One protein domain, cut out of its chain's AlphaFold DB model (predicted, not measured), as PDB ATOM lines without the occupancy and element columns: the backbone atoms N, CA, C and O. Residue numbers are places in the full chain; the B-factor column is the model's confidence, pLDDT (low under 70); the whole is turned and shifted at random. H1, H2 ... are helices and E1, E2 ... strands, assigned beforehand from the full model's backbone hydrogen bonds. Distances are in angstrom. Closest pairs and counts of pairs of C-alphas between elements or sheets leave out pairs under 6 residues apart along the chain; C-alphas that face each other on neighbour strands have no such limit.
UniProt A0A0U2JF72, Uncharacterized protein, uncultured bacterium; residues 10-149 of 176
ATOM      1  N   GLN A  10      51.310  25.287 -60.528       87.12
ATOM      2  CA  GLN A  10      50.275  25.229 -59.497       87.12
ATOM      3  C   GLN A  10      50.213  23.868 -58.781       87.12
ATOM      4  O   GLN A  10      50.002  23.802 -57.574       87.12
ATOM      5  N   HIS A  11      50.441  22.759 -59.494       89.44
ATOM      6  CA  HIS A  11      50.367  21.426 -58.890       89.44
ATOM      7  C   HIS A  11      51.439  21.220 -57.811       89.44
ATOM      8  O   HIS A  11      51.240  20.426 -56.897       89.44
ATOM      9  N   LEU A  12      52.570  21.925 -57.924       88.44
ATOM     10  CA  LEU A  12      53.632  21.926 -56.923       88.44
ATOM     11  C   LEU A  12      53.284  22.871 -55.774       88.44
ATOM     12  O   LEU A  12      53.389  22.477 -54.614       88.44
ATOM     13  N   THR A  13      52.848  24.097 -56.082       87.31
ATOM     14  CA  THR A  13      52.523  25.088 -55.047       87.31
ATOM     15  C   THR A  13      51.401  24.597 -54.146       87.31
ATOM     16  O   THR A  13      51.555  24.660 -52.936       87.31
ATOM     17  N   ASP A  14      50.336  24.013 -54.697       87.81
ATOM     18  CA  ASP A  14      49.200  23.510 -53.912       87.81
ATOM     19  C   ASP A  14      49.587  22.322 -53.013       87.81
ATOM     20  O   ASP A  14      49.015  22.138 -51.939       87.81
ATOM     21  N   ALA A  15      50.573  21.520 -53.430       89.12
ATOM     22  CA  ALA A  15      51.073  20.397 -52.642       89.12
ATOM     23  C   ALA A  15      51.935  20.853 -51.453       89.12
ATOM     24  O   ALA A  15      51.861  20.244 -50.385       89.12
ATOM     25  N   PHE A  16      52.736  21.910 -51.615       85.88
ATOM     26  CA  PHE A  16      53.579  22.463 -50.543       85.88
ATOM     27  C   PHE A  16      52.842  23.470 -49.653       85.88
ATOM     28  O   PHE A  16      53.082  23.525 -48.450       85.88
ATOM     29  N   MET A  17      51.954  24.267 -50.239       86.19
ATOM     30  CA  MET A  17      51.208  25.337 -49.586       86.19
ATOM     31  C   MET A  17      49.757  24.903 -49.413       86.19
ATOM     32  O   MET A  17      48.845  25.413 -50.066       86.19
ATOM     33  N   VAL A  18      49.545  23.926 -48.529       87.88
ATOM     34  CA  VAL A  18      48.200  23.440 -48.215       87.88
ATOM     35  C   VAL A  18      47.368  24.610 -47.704       87.88
ATOM     36  O   VAL A  18      47.665  25.182 -46.656       87.88
ATOM     37  N   ARG A  19      46.322  24.970 -48.455       87.31
ATOM     38  CA  ARG A  19      45.432  26.066 -48.057       87.31
ATOM     39  C   ARG A  19      44.811  25.753 -46.693       87.31
ATOM     40  O   ARG A  19      44.313  24.627 -46.536       87.31
ATOM     41  N   PRO A  20      44.804  26.713 -45.755       86.12
ATOM     42  CA  PRO A  20      44.264  26.498 -44.422       86.12
ATOM     43  C   PRO A  20      42.778  26.117 -44.461       86.12
ATOM     44  O   PRO A  20      42.080  26.275 -45.470       86.12
ATOM     45  N   ILE A  21      42.318  25.559 -43.346       85.75
ATOM     46  CA  ILE A  21      40.898  25.371 -43.057       85.75
ATOM     47  C   ILE A  21      40.386  26.719 -42.561       85.75
ATOM     48  O   ILE A  21      40.896  27.233 -41.567       85.75
ATOM     49  N   GLU A  22      39.417  27.290 -43.266       83.50
ATOM     50  CA  GLU A  22      38.877  28.620 -42.981       83.50
ATOM     51  C   GLU A  22      37.621  28.484 -42.105       83.50
ATOM     52  O   GLU A  22      36.585  28.036 -42.613       83.50
ATOM     53  N   PRO A  23      37.659  28.870 -40.811       76.19
ATOM     54  CA  PRO A  23      36.543  28.639 -39.887       76.19
ATOM     55  C   PRO A  23      35.259  29.381 -40.271       76.19
ATOM     56  O   PRO A  23      34.167  28.927 -39.952       76.19
ATOM     57  N   ASN A  24      35.393  30.513 -40.968       81.44
ATOM     58  CA  ASN A  24      34.281  31.374 -41.384       81.44
ATOM     59  C   ASN A  24      33.893  31.167 -42.858       81.44
ATOM     60  O   ASN A  24      33.287  32.045 -43.472       81.44
ATOM     61  N   SER A  25      34.299  30.047 -43.457       83.50
ATOM     62  CA  SER A  25      33.927  29.721 -44.833       83.50
ATOM     63  C   SER A  25      32.521  29.125 -44.917       83.50
ATOM     64  O   SER A  25      31.947  28.679 -43.929       83.50
ATOM     65  N   SER A  26      31.966  29.080 -46.129       87.69
ATOM     66  CA  SER A  26      30.713  28.369 -46.414       87.69
ATOM     67  C   SER A  26      30.895  26.850 -46.528       87.69
ATOM     68  O   SER A  26      29.966  26.159 -46.949       87.69
ATOM     69  N   PHE A  27      32.095  26.327 -46.263       91.38
ATOM     70  CA  PHE A  27      32.348  24.894 -46.315       91.38
ATOM     71  C   PHE A  27      31.829  24.212 -45.052       91.38
ATOM     72  O   PHE A  27      31.939  24.727 -43.942       91.38
ATOM     73  N   ILE A  28      31.298  23.010 -45.235       92.38
ATOM     74  CA  ILE A  28      30.967  22.095 -44.151       92.38
ATOM     75  C   ILE A  28      32.147  21.147 -43.986       92.38
ATOM     76  O   ILE A  28      32.641  20.588 -44.964       92.38
ATOM     77  N   TYR A  29      32.578  20.943 -42.746       93.88
ATOM     78  CA  TYR A  29      33.623  19.982 -42.425       93.88
ATOM     79  C   TYR A  29      33.017  18.781 -41.712       93.88
ATOM     80  O   TYR A  29      32.318  18.934 -40.710       93.88
ATOM     81  N   THR A  30      33.291  17.585 -42.224       94.31
ATOM     82  CA  THR A  30      32.874  16.330 -41.587       94.31
ATOM     83  C   THR A  30      34.094  15.515 -41.193       94.31
ATOM     84  O   THR A  30      35.111  15.530 -41.887       94.31
ATOM     85  N   GLN A  31      34.011  14.838 -40.048       95.69
ATOM     86  CA  GLN A  31      35.085  13.998 -39.534       95.69
ATOM     87  C   GLN A  31      34.663  12.530 -39.586       95.69
ATOM     88  O   GLN A  31      33.584  12.173 -39.116       95.69
ATOM     89  N   SER A  32      35.537  11.673 -40.103       96.75
ATOM     90  CA  SER A  32      35.398  10.217 -40.042       96.75
ATOM     91  C   SER A  32      36.734   9.549 -39.706       96.75
ATOM     92  O   SER A  32      37.758  10.216 -39.539       96.75
ATOM     93  N   GLU A  33      36.728   8.227 -39.546       96.75
ATOM     94  CA  GLU A  33      37.931   7.442 -39.270       96.75
ATOM     95  C   GLU A  33      38.197   6.443 -40.390       96.75
ATOM     96  O   GLU A  33      37.273   5.874 -40.972       96.75
ATOM     97  N   PHE A  34      39.476   6.192 -40.655       96.38
ATOM     98  CA  PHE A  34      39.903   5.169 -41.598       96.38
ATOM     99  C   PHE A  34      41.076   4.374 -41.039       96.38
ATOM    100  O   PHE A  34      41.952   4.921 -40.371       96.38
ATOM    101  N   PHE A  35      41.105   3.079 -41.332       94.44
ATOM    102  CA  PHE A  35      42.178   2.185 -40.920       94.44
ATOM    103  C   PHE A  35      42.761   1.514 -42.153       94.44
ATOM    104  O   PHE A  35      42.029   0.961 -42.974       94.44
ATOM    105  N   GLN A  36      44.080   1.575 -42.282       92.50
ATOM    106  CA  GLN A  36      44.795   0.993 -43.405       92.50
ATOM    107  C   GLN A  36      45.983   0.182 -42.922       92.50
ATOM    108  O   GLN A  36      46.749   0.616 -42.069       92.50
ATOM    109  N   GLU A  37      46.178  -0.980 -43.526       93.69
ATOM    110  CA  GLU A  37      47.391  -1.747 -43.317       93.69
ATOM    111  C   GLU A  37      48.559  -1.152 -44.123       93.69
ATOM    112  O   GLU A  37      48.481  -0.988 -45.348       93.69
ATOM    113  N   GLU A  38      49.675  -0.877 -43.453       91.00
ATOM    114  CA  GLU A  38      50.882  -0.276 -44.032       91.00
ATOM    115  C   GLU A  38      52.149  -1.034 -43.616       91.00
ATOM    116  O   GLU A  38      52.129  -1.749 -42.613       91.00
ATOM    117  N   PRO A  39      53.262  -0.932 -44.374       90.56
ATOM    118  CA  PRO A  39      54.540  -1.482 -43.934       90.56
ATOM    119  C   PRO A  39      54.962  -0.845 -42.609       90.56
ATOM    120  O   PRO A  39      54.911   0.375 -42.461       90.56
ATOM    121  N   ASP A  40      55.408  -1.664 -41.664       88.06
ATOM    122  CA  ASP A  40      55.961  -1.175 -40.409       88.06
ATOM    123  C   ASP A  40      57.361  -0.601 -40.655       88.06
ATOM    124  O   ASP A  40      58.307  -1.326 -40.965       88.06
ATOM    125  N   THR A  41      57.482   0.723 -40.565       84.06
ATOM    126  CA  THR A  41      58.727   1.462 -40.825       84.06
ATOM    127  C   THR A  41      59.539   1.737 -39.559       84.06
ATOM    128  O   THR A  41      60.559   2.428 -39.622       84.06
ATOM    129  N   ARG A  42      59.117   1.218 -38.398       84.62
ATOM    130  CA  ARG A  42      59.829   1.418 -37.129       84.62
ATOM    131  C   ARG A  42      61.187   0.698 -37.148       84.62
ATOM    132  O   ARG A  42      61.276  -0.397 -37.700       84.62
ATOM    133  N   PRO A  43      62.231   1.228 -36.477       83.06
ATOM    134  CA  PRO A  43      63.575   0.634 -36.504       83.06
ATOM    135  C   PRO A  43      63.654  -0.835 -36.058       83.06
ATOM    136  O   PRO A  43      64.559  -1.547 -36.476       83.06
ATOM    137  N   GLN A  44      62.722  -1.291 -35.213       86.56
ATOM    138  CA  GLN A  44      62.678  -2.668 -34.697       86.56
ATOM    139  C   GLN A  44      61.651  -3.568 -35.404       86.56
ATOM    140  O   GLN A  44      61.399  -4.691 -34.964       86.56
ATOM    141  N   ALA A  45      61.026  -3.092 -36.480       88.38
ATOM    142  CA  ALA A  45      60.045  -3.866 -37.220       88.38
ATOM    143  C   ALA A  45      60.683  -5.106 -37.865       88.38
ATOM    144  O   ALA A  45      61.764  -5.042 -38.455       88.38
ATOM    145  N   LYS A  46      59.994  -6.254 -37.798       92.06
ATOM    146  CA  LYS A  46      60.408  -7.444 -38.559       92.06
ATOM    147  C   LYS A  46      60.326  -7.143 -40.059       92.06
ATOM    148  O   LYS A  46      59.489  -6.360 -40.503       92.06
ATOM    149  N   LYS A  47      61.156  -7.810 -40.865       89.38
ATOM    150  CA  LYS A  47      61.082  -7.702 -42.329       89.38
ATOM    151  C   LYS A  47      59.667  -8.052 -42.806       89.38
ATOM    152  O   LYS A  47      59.127  -9.082 -42.409       89.38
ATOM    153  N   SER A  48      59.091  -7.191 -43.643       90.56
ATOM    154  CA  SER A  48      57.712  -7.310 -44.141       90.56
ATOM    155  C   SER A  48      56.627  -7.249 -43.060       90.56
ATOM    156  O   SER A  48      55.486  -7.615 -43.336       90.56
ATOM    157  N   ALA A  49      56.948  -6.790 -41.844       93.50
ATOM    158  CA  ALA A  49      55.933  -6.506 -40.844       93.50
ATOM    159  C   ALA A  49      54.983  -5.422 -41.354       93.50
ATOM    160  O   ALA A  49      55.361  -4.509 -42.097       93.50
ATOM    161  N   ARG A  50      53.728  -5.558 -40.949       93.38
ATOM    162  CA  ARG A  50      52.634  -4.686 -41.333       93.38
ATOM    163  C   ARG A  50      51.956  -4.196 -40.067       93.38
ATOM    164  O   ARG A  50      51.872  -4.931 -39.083       93.38
ATOM    165  N   VAL A  51      51.496  -2.957 -40.088       90.81
ATOM    166  CA  VAL A  51      50.781  -2.329 -38.977       90.81
ATOM    167  C   VAL A  51      49.465  -1.775 -39.483       90.81
ATOM    168  O   VAL A  51      49.387  -1.248 -40.592       90.81
ATOM    169  N   MET A  52      48.427  -1.887 -38.659       92.31
ATOM    170  CA  MET A  52      47.181  -1.172 -38.894       92.31
ATOM    171  C   MET A  52      47.381   0.279 -38.465       92.31
ATOM    172  O   MET A  52      47.582   0.557 -37.282       92.31
ATOM    173  N   ARG A  53      47.342   1.201 -39.420       91.88
ATOM    174  CA  ARG A  53      47.484   2.634 -39.182       91.88
ATOM    175  C   ARG A  53      46.116   3.297 -39.224       91.88
ATOM    176  O   ARG A  53      45.347   3.090 -40.158       91.88
ATOM    177  N   GLY A  54      45.804   4.051 -38.175       94.56
ATOM    178  CA  GLY A  54      44.557   4.796 -38.060       94.56
ATOM    179  C   GLY A  54      44.716   6.233 -38.543       94.56
ATOM    180  O   GLY A  54      45.736   6.870 -38.280       94.56
ATOM    181  N   TYR A  55      43.675   6.753 -39.179       97.31
ATOM    182  CA  TYR A  55      43.593   8.113 -39.689       97.31
ATOM    183  C   TYR A  55      42.283   8.764 -39.254       97.31
ATOM    184  O   TYR A  55      41.231   8.124 -39.305       97.31
ATOM    185  N   TYR A  56      42.338  10.046 -38.895       97.50
ATOM    186  CA  TYR A  56      41.164  10.908 -38.975       97.50
ATOM    187  C   TYR A  56      41.067  11.455 -40.395       97.50
ATOM    188  O   TYR A  56      42.036  11.998 -40.929       97.50
ATOM    189  N   LEU A  57      39.900  11.311 -41.005       97.38
ATOM    190  CA  LEU A  57      39.573  11.966 -42.257       97.38
ATOM    191  C   LEU A  57      38.780  13.221 -41.932       97.38
ATOM    192  O   LEU A  57      37.741  13.140 -41.283       97.38
ATOM    193  N   LEU A  58      39.271  14.365 -42.389       96.50
ATOM    194  CA  LEU A  58      38.516  15.607 -42.388       96.50
ATOM    195  C   LEU A  58      38.134  15.919 -43.831       96.50
ATOM    196  O   LEU A  58      39.003  16.108 -44.683       96.50
ATOM    197  N   GLU A  59      36.844  15.946 -44.117       96.44
ATOM    198  CA  GLU A  59      36.320  16.189 -45.455       96.44
ATOM    199  C   GLU A  59      35.730  17.586 -45.515       96.44
ATOM    200  O   GLU A  59      34.840  17.929 -44.740       96.44
ATOM    201  N   GLU A  60      36.244  18.385 -46.439       95.56
ATOM    202  CA  GLU A  60      35.706  19.689 -46.780       95.56
ATOM    203  C   GLU A  60      34.648  19.519 -47.865       95.56
ATOM    204  O   GLU A  60      34.917  18.979 -48.944       95.56
ATOM    205  N   VAL A  61      33.444  19.987 -47.568       94.62
ATOM    206  CA  VAL A  61      32.263  19.832 -48.405       94.62
ATOM    207  C   VAL A  61      31.726  21.208 -48.767       94.62
ATOM    208  O   VAL A  61      31.451  22.040 -47.905       94.62
ATOM    209  N   SER A  62      31.564  21.456 -50.060       91.75
ATOM    210  CA  SER A  62      30.883  22.634 -50.582       91.75
ATOM    211  C   SER A  62      29.414  22.317 -50.821       91.75
ATOM    212  O   SER A  62      29.097  21.283 -51.404       91.75
ATOM    213  N   THR A  63      28.533  23.228 -50.421       87.31
ATOM    214  CA  THR A  63      27.100  23.216 -50.767       87.31
ATOM    215  C   THR A  63      26.734  24.355 -51.725       87.31
ATOM    216  O   THR A  63      25.560  24.642 -51.972       87.31
ATOM    217  N   ALA A  64      27.745  25.049 -52.256       80.88
ATOM    218  CA  ALA A  64      27.542  26.168 -53.161       80.88
ATOM    219  C   ALA A  64      26.899  25.686 -54.470       80.88
ATOM    220  O   ALA A  64      27.408  24.773 -55.118       80.88
ATOM    221  N   GLY A  65      25.803  26.334 -54.874       75.06
ATOM    222  CA  GLY A  65      25.090  26.010 -56.112       75.06
ATOM    223  C   GLY A  65      24.023  24.917 -55.987       75.06
ATOM    224  O   GLY A  65      23.518  24.476 -57.010       75.06
ATOM    225  N   GLY A  66      23.656  24.502 -54.768       79.62
ATOM    226  CA  GLY A  66      22.562  23.549 -54.514       79.62
ATOM    227  C   GLY A  66      22.992  22.081 -54.466       79.62
ATOM    228  O   GLY A  66      22.293  21.271 -53.861       79.62
ATOM    229  N   ASP A  67      24.169  21.759 -55.001       85.31
ATOM    230  CA  ASP A  67      24.764  20.426 -54.931       85.31
ATOM    231  C   ASP A  67      25.781  20.323 -53.790       85.31
ATOM    232  O   ASP A  67      26.548  21.248 -53.517       85.31
ATOM    233  N   THR A  68      25.809  19.163 -53.133       90.06
ATOM    234  CA  THR A  68      26.795  18.844 -52.095       90.06
ATOM    235  C   THR A  68      27.966  18.096 -52.719       90.06
ATOM    236  O   THR A  68      27.797  16.989 -53.228       90.06
ATOM    237  N   LYS A  69      29.161  18.684 -52.663       93.75
ATOM    238  CA  LYS A  69      30.378  18.121 -53.263       93.75
ATOM    239  C   LYS A  69      31.554  18.162 -52.299       93.75
ATOM    240  O   LYS A  69      31.790  19.171 -51.641       93.75
ATOM    241  N   ILE A  70      32.326  17.081 -52.247       95.00
ATOM    242  CA  ILE A  70      33.591  17.055 -51.505       95.00
ATOM    243  C   ILE A  70      34.620  17.824 -52.330       95.00
ATOM    244  O   ILE A  70      34.871  17.463 -53.473       95.00
ATOM    245  N   SER A  71      35.215  18.876 -51.774       94.19
ATOM    246  CA  SER A  71      36.304  19.622 -52.420       94.19
ATOM    247  C   SER A  71      37.661  19.022 -52.067       94.19
ATOM    248  O   SER A  71      38.518  18.838 -52.938       94.19
ATOM    249  N   ARG A  72      37.865  18.712 -50.781       96.00
ATOM    250  CA  ARG A  72      39.128  18.213 -50.234       96.00
ATOM    251  C   ARG A  72      38.892  17.163 -49.157       96.00
ATOM    252  O   ARG A  72      37.954  17.268 -48.377       96.00
ATOM    253  N   ARG A  73      39.796  16.193 -49.060       97.69
ATOM    254  CA  ARG A  73      39.885  15.256 -47.935       97.69
ATOM    255  C   ARG A  73      41.290  15.297 -47.356       97.69
ATOM    256  O   ARG A  73      42.259  14.979 -48.046       97.69
ATOM    257  N   PHE A  74      41.388  15.663 -46.087       97.38
ATOM    258  CA  PHE A  74      42.619  15.654 -45.315       97.38
ATOM    259  C   PHE A  74      42.701  14.354 -44.528       97.38
ATOM    260  O   PHE A  74      41.776  13.991 -43.807       97.38
ATOM    261  N   TRP A  75      43.822  13.664 -44.662       97.38
ATOM    262  CA  TRP A  75      44.143  12.469 -43.902       97.38
ATOM    263  C   TRP A  75      45.122  12.864 -42.812       97.38
ATOM    264  O   TRP A  75      46.282  13.189 -43.089       97.38
ATOM    265  N   LEU A  76      44.650  12.844 -41.578       96.06
ATOM    266  CA  LEU A  76      45.451  13.112 -40.399       96.06
ATOM    267  C   LEU A  76      45.845  11.769 -39.793       96.06
ATOM    268  O   LEU A  76      44.995  11.036 -39.288       96.06
ATOM    269  N   ASP A  77      47.126  11.428 -39.874       93.88
ATOM    270  CA  ASP A  77      47.655  10.286 -39.136       93.88
ATOM    271  C   ASP A  77      47.512  10.576 -37.648       93.88
ATOM    272  O   ASP A  77      47.906  11.652 -37.201       93.88
ATOM    273  N   ARG A  78      46.917   9.640 -36.909       91.88
ATOM    274  CA  ARG A  78      46.732   9.752 -35.456       91.88
ATOM    275  C   ARG A  78      47.652   8.826 -34.667       91.88
ATOM    276  O   ARG A  78      47.561   8.785 -33.443       91.88
ATOM    277  N   VAL A  79      48.498   8.058 -35.352       84.31
ATOM    278  CA  VAL A  79      49.491   7.198 -34.713       84.31
ATOM    279  C   VAL A  79      50.692   8.057 -34.318       84.31
ATOM    280  O   VAL A  79      51.220   8.820 -35.123       84.31
ATOM    281  N   ASP A  80      51.103   7.946 -33.055       77.69
ATOM    282  CA  ASP A  80      52.115   8.763 -32.367       77.69
ATOM    283  C   ASP A  80      51.748  10.249 -32.189       77.69
ATOM    284  O   ASP A  80      51.802  10.764 -31.072       77.69
ATOM    285  N   ARG A  81      51.410  10.959 -33.272       84.19
ATOM    286  CA  ARG A  81      51.119  12.405 -33.291       84.19
ATOM    287  C   ARG A  81      50.078  12.709 -34.361       84.19
ATOM    288  O   ARG A  81      50.122  12.095 -35.421       84.19
ATOM    289  N   ILE A  82      49.219  13.706 -34.132       90.06
ATOM    290  CA  ILE A  82      48.317  14.205 -35.180       90.06
ATOM    291  C   ILE A  82      49.142  14.971 -36.216       90.06
ATOM    292  O   ILE A  82      49.660  16.048 -35.922       90.06
ATOM    293  N   ARG A  83      49.257  14.424 -37.428       91.25
ATOM    294  CA  ARG A  83      49.988  15.051 -38.543       91.25
ATOM    295  C   ARG A  83      49.268  14.862 -39.865       91.25
ATOM    296  O   ARG A  83      48.637  13.833 -40.096       91.25
ATOM    297  N   LEU A  84      49.416  15.826 -40.768       93.75
ATOM    298  CA  LEU A  84      48.889  15.706 -42.122       93.75
ATOM    299  C   LEU A  84      49.698  14.671 -42.911       93.75
ATOM    300  O   LEU A  84      50.874  14.875 -43.195       93.75
ATOM    301  N   ALA A  85      49.060  13.557 -43.257       95.06
ATOM    302  CA  ALA A  85      49.675  12.455 -43.987       95.06
ATOM    303  C   ALA A  85      49.332  12.477 -45.477       95.06
ATOM    304  O   ALA A  85      50.152  12.075 -46.302       95.06
ATOM    305  N   ARG A  86      48.134  12.949 -45.840       96.75
ATOM    306  CA  ARG A  86      47.683  12.998 -47.234       96.75
ATOM    307  C   ARG A  86      46.589  14.044 -47.437       96.75
ATOM    308  O   ARG A  86      45.786  14.287 -46.541       96.75
ATOM    309  N   VAL A  87      46.545  14.652 -48.616       97.81
ATOM    310  CA  VAL A  87      45.459  15.533 -49.063       97.81
ATOM    311  C   VAL A  87      44.980  15.060 -50.421       97.81
ATOM    312  O   VAL A  87      45.772  14.880 -51.342       97.81
ATOM    313  N   GLN A  88      43.674  14.881 -50.549       97.81
ATOM    314  CA  GLN A  88      43.020  14.564 -51.811       97.81
ATOM    315  C   GLN A  88      42.125  15.728 -52.215       97.81
ATOM    316  O   GLN A  88      41.445  16.295 -51.361       97.81
ATOM    317  N   SER A  89      42.116  16.082 -53.496       96.25
ATOM    318  CA  SER A  89      41.186  17.056 -54.068       96.25
ATOM    319  C   SER A  89      40.353  16.433 -55.177       96.25
ATOM    320  O   SER A  89      40.819  15.551 -55.909       96.25
ATOM    321  N   TYR A  90      39.118  16.905 -55.297       95.75
ATOM    322  CA  TYR A  90      38.127  16.344 -56.205       95.75
ATOM    323  C   TYR A  90      37.559  17.419 -57.134       95.75
ATOM    324  O   TYR A  90      37.558  18.603 -56.795       95.75
ATOM    325  N   ASP A  91      37.109  17.008 -58.320       93.50
ATOM    326  CA  ASP A  91      36.342  17.875 -59.218       93.50
ATOM    327  C   ASP A  91      34.864  17.955 -58.807       93.50
ATOM    328  O   ASP A  91      34.401  17.263 -57.899       93.50
ATOM    329  N   ASP A  92      34.095  18.769 -59.530       91.19
ATOM    330  CA  ASP A  92      32.656  18.943 -59.304       91.19
ATOM    331  C   ASP A  92      31.834  17.658 -59.493       91.19
ATOM    332  O   ASP A  92      30.676  17.600 -59.091       91.19
ATOM    333  N   LYS A  93      32.417  16.615 -60.094       91.31
ATOM    334  CA  LYS A  93      31.792  15.299 -60.285       91.31
ATOM    335  C   LYS A  93      32.263  14.285 -59.237       91.31
ATOM    336  O   LYS A  93      31.991  13.095 -59.386       91.31
ATOM    337  N   GLY A  94      32.993  14.730 -58.212       92.25
ATOM    338  CA  GLY A  94      33.532  13.887 -57.146       92.25
ATOM    339  C   GLY A  94      34.700  13.000 -57.582       92.25
ATOM    340  O   GLY A  94      35.033  12.033 -56.895       92.25
ATOM    341  N   ARG A  95      35.336  13.277 -58.726       94.94
ATOM    342  CA  ARG A  95      36.473  12.488 -59.214       94.94
ATOM    343  C   ARG A  95      37.760  13.000 -58.599       94.94
ATOM    344  O   ARG A  95      37.987  14.201 -58.550       94.94
ATOM    345  N   LEU A  96      38.633  12.080 -58.199       96.81
ATOM    346  CA  LEU A  96      39.955  12.416 -57.680       96.81
ATOM    347  C   LEU A  96      40.801  13.108 -58.762       96.81
ATOM    348  O   LEU A  96      41.079  12.518 -59.815       96.81
ATOM    349  N   ILE A  97      41.222  14.341 -58.476       95.69
ATOM    350  CA  ILE A  97      42.062  15.166 -59.352       95.69
ATOM    351  C   ILE A  97      43.513  15.133 -58.899       95.69
ATOM    352  O   ILE A  97      44.397  14.837 -59.705       95.69
ATOM    353  N   THR A  98      43.757  15.399 -57.618       96.38
ATOM    354  CA  THR A  98      45.105  15.402 -57.049       96.38
ATOM    355  C   THR A  98      45.116  14.620 -55.749       96.38
ATOM    356  O   THR A  98      44.204  14.718 -54.932       96.38
ATOM    357  N   ASP A  99      46.175  13.849 -55.564       97.75
ATOM    358  CA  ASP A  99      46.433  13.068 -54.371       97.75
ATOM    359  C   ASP A  99      47.871  13.313 -53.922       97.75
ATOM    360  O   ASP A  99      48.818  12.946 -54.622       97.75
ATOM    361  N   VAL A 100      48.024  14.001 -52.796       97.94
ATOM    362  CA  VAL A 100      49.314  14.399 -52.238       97.94
ATOM    363  C   VAL A 100      49.565  13.607 -50.969       97.94
ATOM    364  O   VAL A 100      48.755  13.669 -50.054       97.94
ATOM    365  N   SER A 101      50.683  12.890 -50.887       96.75
ATOM    366  CA  SER A 101      51.112  12.163 -49.687       96.75
ATOM    367  C   SER A 101      52.383  12.776 -49.104       96.75
ATOM    368  O   SER A 101      53.338  13.071 -49.827       96.75
ATOM    369  N   TYR A 102      52.393  12.948 -47.786       95.19
ATOM    370  CA  TYR A 102      53.459  13.578 -47.018       95.19
ATOM    371  C   TYR A 102      54.176  12.522 -46.181       95.19
ATOM    372  O   TYR A 102      53.565  11.809 -45.381       95.19
ATOM    373  N   HIS A 103      55.486  12.405 -46.366       91.81
ATOM    374  CA  HIS A 103      56.288  11.359 -45.744       91.81
ATOM    375  C   HIS A 103      57.502  11.928 -45.021       91.81
ATOM    376  O   HIS A 103      58.014  12.992 -45.372       91.81
ATOM    377  N   ASN A 104      58.017  11.125 -44.084       87.88
ATOM    378  CA  ASN A 104      59.313  11.316 -43.438       87.88
ATOM    379  C   ASN A 104      59.465  12.725 -42.870       87.88
ATOM    380  O   ASN A 104      60.275  13.517 -43.341       87.88
ATOM    381  N   GLU A 105      58.648  13.039 -41.875       88.50
ATOM    382  CA  GLU A 105      58.759  14.302 -41.166       88.50
ATOM    383  C   GLU A 105      60.172  14.469 -40.580       88.50
ATOM    384  O   GLU A 105      60.691  13.575 -39.905       88.50
ATOM    385  N   LYS A 106      60.813  15.598 -40.890       88.88
ATOM    386  CA  LYS A 106      62.158  15.950 -40.437       88.88
ATOM    387  C   LYS A 106      62.202  17.417 -40.044       88.88
ATOM    388  O   LYS A 106      61.468  18.241 -40.581       88.88
ATOM    389  N   VAL A 107      63.114  17.738 -39.136       89.88
ATOM    390  CA  VAL A 107      63.466  19.127 -38.849       89.88
ATOM    391  C   VAL A 107      64.271  19.654 -40.036       89.88
ATOM    392  O   VAL A 107      65.351  19.140 -40.326       89.88
ATOM    393  N   LEU A 108      63.719  20.638 -40.740       88.12
ATOM    394  CA  LEU A 108      64.367  21.344 -41.845       88.12
ATOM    395  C   LEU A 108      64.674  22.775 -41.411       88.12
ATOM    396  O   LEU A 108      63.901  23.349 -40.644       88.12
ATOM    397  N   GLY A 109      65.757  23.356 -41.925       86.19
ATOM    398  CA  GLY A 109      66.120  24.742 -41.633       86.19
ATOM    399  C   GLY A 109      67.591  24.939 -41.278       86.19
ATOM    400  O   GLY A 109      68.161  24.124 -40.556       86.19
ATOM    401  N   SER A 110      68.188  26.040 -41.739       83.75
ATOM    402  CA  SER A 110      69.547  26.455 -41.359       83.75
ATOM    403  C   SER A 110      69.585  27.298 -40.075       83.75
ATOM    404  O   SER A 110      70.443  27.097 -39.222       83.75
ATOM    405  N   SER A 111      68.654  28.252 -39.935       82.50
ATOM    406  CA  SER A 111      68.591  29.212 -38.817       82.50
ATOM    407  C   SER A 111      67.281  29.080 -38.042       82.50
ATOM    408  O   SER A 111      67.275  28.718 -36.869       82.50
ATOM    409  N   ALA A 112      66.154  29.331 -38.712       84.38
ATOM    410  CA  ALA A 112      64.840  28.935 -38.222       84.38
ATOM    411  C   ALA A 112      64.572  27.500 -38.671       84.38
ATOM    412  O   ALA A 112      64.861  27.163 -39.820       84.38
ATOM    413  N   THR A 113      64.010  26.680 -37.786       86.81
ATOM    414  CA  THR A 113      63.705  25.279 -38.078       86.81
ATOM    415  C   THR A 113      62.213  24.994 -37.968       86.81
ATOM    416  O   THR A 113      61.501  25.603 -37.171       86.81
ATOM    417  N   ALA A 114      61.730  24.065 -38.790       88.06
ATOM    418  CA  ALA A 114      60.361  23.570 -38.740       88.06
ATOM    419  C   ALA A 114      60.326  22.068 -39.023       88.06
ATOM    420  O   ALA A 114      61.125  21.543 -39.800       88.06
ATOM    421  N   SER A 115      59.377  21.385 -38.388       88.62
ATOM    422  CA  SER A 115      59.066  19.986 -38.672       88.62
ATOM    423  C   SER A 115      58.246  19.923 -39.957       88.62
ATOM    424  O   SER A 115      57.112  20.398 -39.988       88.62
ATOM    425  N   LEU A 116      58.842  19.417 -41.035       88.94
ATOM    426  CA  LEU A 116      58.248  19.399 -42.371       88.94
ATOM    427  C   LEU A 116      58.432  18.020 -43.026       88.94
ATOM    428  O   LEU A 116      59.401  17.312 -42.733       88.94
ATOM    429  N   PRO A 117      57.528  17.612 -43.929       91.25
ATOM    430  CA  PRO A 117      57.666  16.352 -44.651       91.25
ATOM    431  C   PRO A 117      58.873  16.402 -45.590       91.25
ATOM    432  O   PRO A 117      58.927  17.240 -46.484       91.25
ATOM    433  N   SER A 118      59.835  15.488 -45.442       91.25
ATOM    434  CA  SER A 118      61.042  15.487 -46.277       91.25
ATOM    435  C   SER A 118      60.821  14.894 -47.672       91.25
ATOM    436  O   SER A 118      61.705  14.995 -48.527       91.25
ATOM    437  N   ARG A 119      59.689  14.212 -47.886       93.31
ATOM    438  CA  ARG A 119      59.268  13.683 -49.185       93.31
ATOM    439  C   ARG A 119      57.782  13.941 -49.399       93.31
ATOM    440  O   ARG A 119      56.965  13.536 -48.573       93.31
ATOM    441  N   ILE A 120      57.452  14.546 -50.534       95.38
ATOM    442  CA  ILE A 120      56.079  14.810 -50.969       95.38
ATOM    443  C   ILE A 120      55.846  14.065 -52.278       95.38
ATOM    444  O   ILE A 120      56.591  14.243 -53.241       95.38
ATOM    445  N   GLU A 121      54.827  13.215 -52.314       96.88
ATOM    446  CA  GLU A 121      54.418  12.501 -53.522       96.88
ATOM    447  C   GLU A 121      53.106  13.079 -54.040       96.88
ATOM    448  O   GLU A 121      52.144  13.171 -53.289       96.88
ATOM    449  N   ILE A 122      53.055  13.448 -55.318       96.75
ATOM    450  CA  ILE A 122      51.869  14.015 -55.968       96.75
ATOM    451  C   ILE A 122      51.437  13.057 -57.066       96.75
ATOM    452  O   ILE A 122      52.212  12.779 -57.979       96.75
ATOM    453  N   THR A 123      50.199  12.588 -57.021       96.81
ATOM    454  CA  THR A 123      49.587  11.785 -58.082       96.81
ATOM    455  C   THR A 123      48.428  12.567 -58.682       96.81
ATOM    456  O   THR A 123      47.540  13.010 -57.956       96.81
ATOM    457  N   ARG A 124      48.419  12.729 -60.008       94.31
ATOM    458  CA  ARG A 124      47.293  13.315 -60.750       94.31
ATOM    459  C   ARG A 124      46.791  12.306 -61.780       94.31
ATOM    460  O   ARG A 124      47.339  12.232 -62.882       94.31
ATOM    461  N   PRO A 125      45.794  11.472 -61.424       93.88
ATOM    462  CA  PRO A 125      45.353  10.367 -62.273       93.88
ATOM    463  C   PRO A 125      44.815  10.824 -63.631       93.88
ATOM    464  O   PRO A 125      45.091  10.184 -64.644       93.88
ATOM    465  N   GLN A 126      44.093  11.949 -63.662       90.44
ATOM    466  CA  GLN A 126      43.495  12.480 -64.893       90.44
ATOM    467  C   GLN A 126      44.561  12.980 -65.878       90.44
ATOM    468  O   GLN A 126      44.440  12.786 -67.086       90.44
ATOM    469  N   ASP A 127      45.653  13.538 -65.356       90.50
ATOM    470  CA  ASP A 127      46.796  14.036 -66.132       90.50
ATOM    471  C   ASP A 127      47.873  12.973 -66.378       90.50
ATOM    472  O   ASP A 127      48.843  13.231 -67.097       90.50
ATOM    473  N   LYS A 128      47.677  11.774 -65.812       90.94
ATOM    474  CA  LYS A 128      48.489  10.563 -65.993       90.94
ATOM    475  C   LYS A 128      49.948  10.727 -65.577       90.94
ATOM    476  O   LYS A 128      50.846  10.231 -66.259       90.94
ATOM    477  N   TYR A 129      50.195  11.383 -64.446       91.81
ATOM    478  CA  TYR A 129      51.547  11.478 -63.904       91.81
ATOM    479  C   TYR A 129      51.605  11.340 -62.379       91.81
ATOM    480  O   TYR A 129      50.628  11.563 -61.655       91.81
ATOM    481  N   LYS A 130      52.806  10.992 -61.907       94.56
ATOM    482  CA  LYS A 130      53.201  11.000 -60.500       94.56
ATOM    483  C   LYS A 130      54.537  11.729 -60.351       94.56
ATOM    484  O   LYS A 130      55.440  11.518 -61.156       94.56
ATOM    485  N   LEU A 131      54.662  12.567 -59.328       93.94
ATOM    486  CA  LEU A 131      55.894  13.255 -58.945       93.94
ATOM    487  C   LEU A 131      56.292  12.850 -57.529       93.94
ATOM    488  O   LEU A 131      55.434  12.652 -56.674       93.94
ATOM    489  N   SER A 132      57.596  12.759 -57.283       94.56
ATOM    490  CA  SER A 132      58.175  12.624 -55.947       94.56
ATOM    491  C   SER A 132      59.178  13.745 -55.761       94.56
ATOM    492  O   SER A 132      60.094  13.895 -56.567       94.56
ATOM    493  N   ILE A 133      59.003  14.524 -54.702       91.38
ATOM    494  CA  ILE A 133      59.802  15.709 -54.413       91.38
ATOM    495  C   ILE A 133      60.480  15.498 -53.071       91.38
ATOM    496  O   ILE A 133      59.834  15.119 -52.095       91.38
ATOM    497  N   THR A 134      61.785  15.734 -53.032       91.62
ATOM    498  CA  THR A 134      62.617  15.595 -51.837       91.62
ATOM    499  C   THR A 134      63.549  16.786 -51.723       91.62
ATOM    500  O   THR A 134      64.068  17.264 -52.733       91.62
ATOM    501  N   TYR A 135      63.814  17.223 -50.497       86.38
ATOM    502  CA  TYR A 135      64.875  18.195 -50.237       86.38
ATOM    503  C   TYR A 135      66.233  17.550 -50.522       86.38
ATOM    504  O   TYR A 135      66.496  16.443 -50.051       86.38
ATOM    505  N   GLN A 136      67.080  18.226 -51.302       84.69
ATOM    506  CA  GLN A 136      68.432  17.742 -51.603       84.69
ATOM    507  C   GLN A 136      69.327  17.799 -50.364       84.69
ATOM    508  O   GLN A 136      69.984  16.821 -50.027       84.69
ATOM    509  N   ASP A 137      69.291  18.926 -49.658       85.94
ATOM    510  CA  ASP A 137      69.949  19.114 -48.377       85.94
ATOM    511  C   ASP A 137      68.973  19.806 -47.417       85.94
ATOM    512  O   ASP A 137      68.390  20.843 -47.720       85.94
ATOM    513  N   SER A 138      68.748  19.177 -46.268       80.19
ATOM    514  CA  SER A 138      67.805  19.654 -45.252       80.19
ATOM    515  C   SER A 138      68.350  20.851 -44.463       80.19
ATOM    516  O   SER A 138      67.561  21.652 -43.957       80.19
ATOM    517  N   ALA A 139      69.678  20.980 -44.373       81.19
ATOM    518  CA  ALA A 139      70.354  22.038 -43.628       81.19
ATOM    519  C   ALA A 139      70.495  23.340 -44.430       81.19
ATOM    520  O   ALA A 139      70.675  24.395 -43.834       81.19
ATOM    521  N   SER A 140      70.368  23.294 -45.759       84.94
ATOM    522  CA  SER A 140      70.387  24.486 -46.623       84.94
ATOM    523  C   SER A 140      69.015  25.136 -46.825       84.94
ATOM    524  O   SER A 140      68.911  26.163 -47.495       84.94
ATOM    525  N   VAL A 141      67.950  24.580 -46.238       85.69
ATOM    526  CA  VAL A 141      66.614  25.180 -46.306       85.69
ATOM    527  C   VAL A 141      66.593  26.475 -45.488       85.69
ATOM    528  O   VAL A 141      66.735  26.460 -44.268       85.69
ATOM    529  N   GLU A 142      66.378  27.611 -46.146       88.50
ATOM    530  CA  GLU A 142      66.176  28.896 -45.471       88.50
ATOM    531  C   GLU A 142      64.684  29.143 -45.239       88.50
ATOM    532  O   GLU A 142      63.929  29.448 -46.164       88.50
ATOM    533  N   LEU A 143      64.251  29.023 -43.986       87.25
ATOM    534  CA  LEU A 143      62.879  29.327 -43.585       87.25
ATOM    535  C   LEU A 143      62.725  30.808 -43.226       87.25
ATOM    536  O   LEU A 143      63.642  31.428 -42.689       87.25
ATOM    537  N   ASN A 144      61.540  31.367 -43.494       86.19
ATOM    538  CA  ASN A 144      61.175  32.758 -43.187       86.19
ATOM    539  C   ASN A 144      62.136  33.811 -43.763       86.19
ATOM    540  O   ASN A 144      62.234  34.932 -43.250       86.19
ATOM    541  N   ARG A 145      62.840  33.474 -44.851       89.44
ATOM    542  CA  ARG A 145      63.663  34.431 -45.584       89.44
ATOM    543  C   ARG A 145      62.782  35.572 -46.086       89.44
ATOM    544  O   ARG A 145      61.771  35.354 -46.752       89.44
ATOM    545  N   LYS A 146      63.192  36.809 -45.806       89.00
ATOM    546  CA  LYS A 146      62.546  37.989 -46.385       89.00
ATOM    547  C   LYS A 146      62.917  38.088 -47.862       89.00
ATOM    548  O   LYS A 146      64.092  38.219 -48.201       89.00
ATOM    549  N   TYR A 147      61.913  38.055 -48.728       89.12
ATOM    550  CA  TYR A 147      62.067  38.319 -50.154       89.12
ATOM    551  C   TYR A 147      61.651  39.761 -50.460       89.12
ATOM    552  O   TYR A 147      60.670  40.261 -49.911       89.12
ATOM    553  N   GLY A 148      62.407  40.444 -51.321       92.31
ATOM    554  CA  GLY A 148      62.023  41.773 -51.802       92.31
ATOM    555  C   GLY A 148      60.803  41.700 -52.736       92.31
ATOM    556  O   GLY A 148      60.609  40.666 -53.376       92.31
ATOM    557  N   PRO A 149      60.018  42.784 -52.897       88.75
ATOM    558  CA  PRO A 149      58.769  42.765 -53.672       88.75
ATOM    559  C   PRO A 149      58.911  42.238 -55.106       88.75
ATOM    560  O   PRO A 149      58.034  41.541 -55.603       88.75
TER     561      PRO A 149
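AT A GLANCE: This is residues 10 to 149 of the 176 residues of an uncharacterized protein of uncultured bacterium (UniProt A0A0U2JF72). One large antiparallel sheet of seven strands, twisted and curled, forms a wall, with the short helix H1 over one face at E5 and E6. No named helix covers the other face, and residues 135 to 149 form a tail with no named element. The 140 printed residues include H1 and then E1 to E7 along the chain, mostly strand in class, with sheet order E1 - E2 - E3 - E4 - E5 - E6 - E7. The whole is only just compact, close to loose, with a radius of gyration of the C-alphas of 17.2 A and spans of 50 by 48 by 32 A.

HOW THE PARTS SIT: The sheet is a meander, each strand the antiparallel neighbour of the one before: E1 (residues 28 to 39), E2 (50 to 62), E3 (69 to 77), E4 (83 to 90), E5 (96 to 108), E6 (114 to 124) and E7 (129 to 134). Each strand forms a hairpin with the next, and E1 and E7 are the edge strands. From edge to edge the strands' lines turn by 80 degrees and the way across the sheet by 58 degrees. N 32 and O 57 of E1 and E2 are 2.9 A apart, within hydrogen-bond range, as are N 58 and O 74 of E2 and E3 at 2.9 A, N 75 and O 86 of E3 and E4 at 2.8 A, N 87 and O 100 of E4 and E5 at 2.8 A, N 101 and O 121 of E5 and E6 at 2.8 A, and N 122 and O 131 of E6 and E7 at 2.9 A. E1 and E7 are apart. H1 (residues 10 to 16) is on the sheet at a height of 9.0 A. It lies over E6 and only just over E5, where 3 of its C-alphas fall, and runs along the strands, at 16 degrees to E6 on the local plane. Its closest C-alphas to E5 are those of Ala 15 and Val 100, 6.3 A apart. In H1, 2 of 3 O i to N i+4 pairs are within hydrogen-bond range.

IN THESE COORDINATES: E2 is 36.1 A long from first to last C-alpha, E1 33.3 A, E5 30.4 A, E6 27.6 A, E3 23.7 A, E4 21.3 A, E7 16.9 A and H1 9.9 A. E1 bends by 50 degrees at residue 35, E5 by 67 degrees at residue 105 and E6 by 53 degrees at residue 119. H1 begins at C-alpha 10 (50.275, 25.229, -59.497), E1 at C-alpha 28 (30.967, 22.095, -44.151), and E7 ends at C-alpha 134 (62.617, 15.595, -51.837).

THE WHOLE: The two C-alphas farthest apart are those of Lys 46 and Pro 149, at 52.5 A. The printed part has no cut. The link from H1 to E1, 11 residues, is long. The C-alphas of residues 135 to 149 lie 16 to 29 A from the mean of all C-alphas. The mean pLDDT of the printed part is 90.6, and no printed residue is under 70.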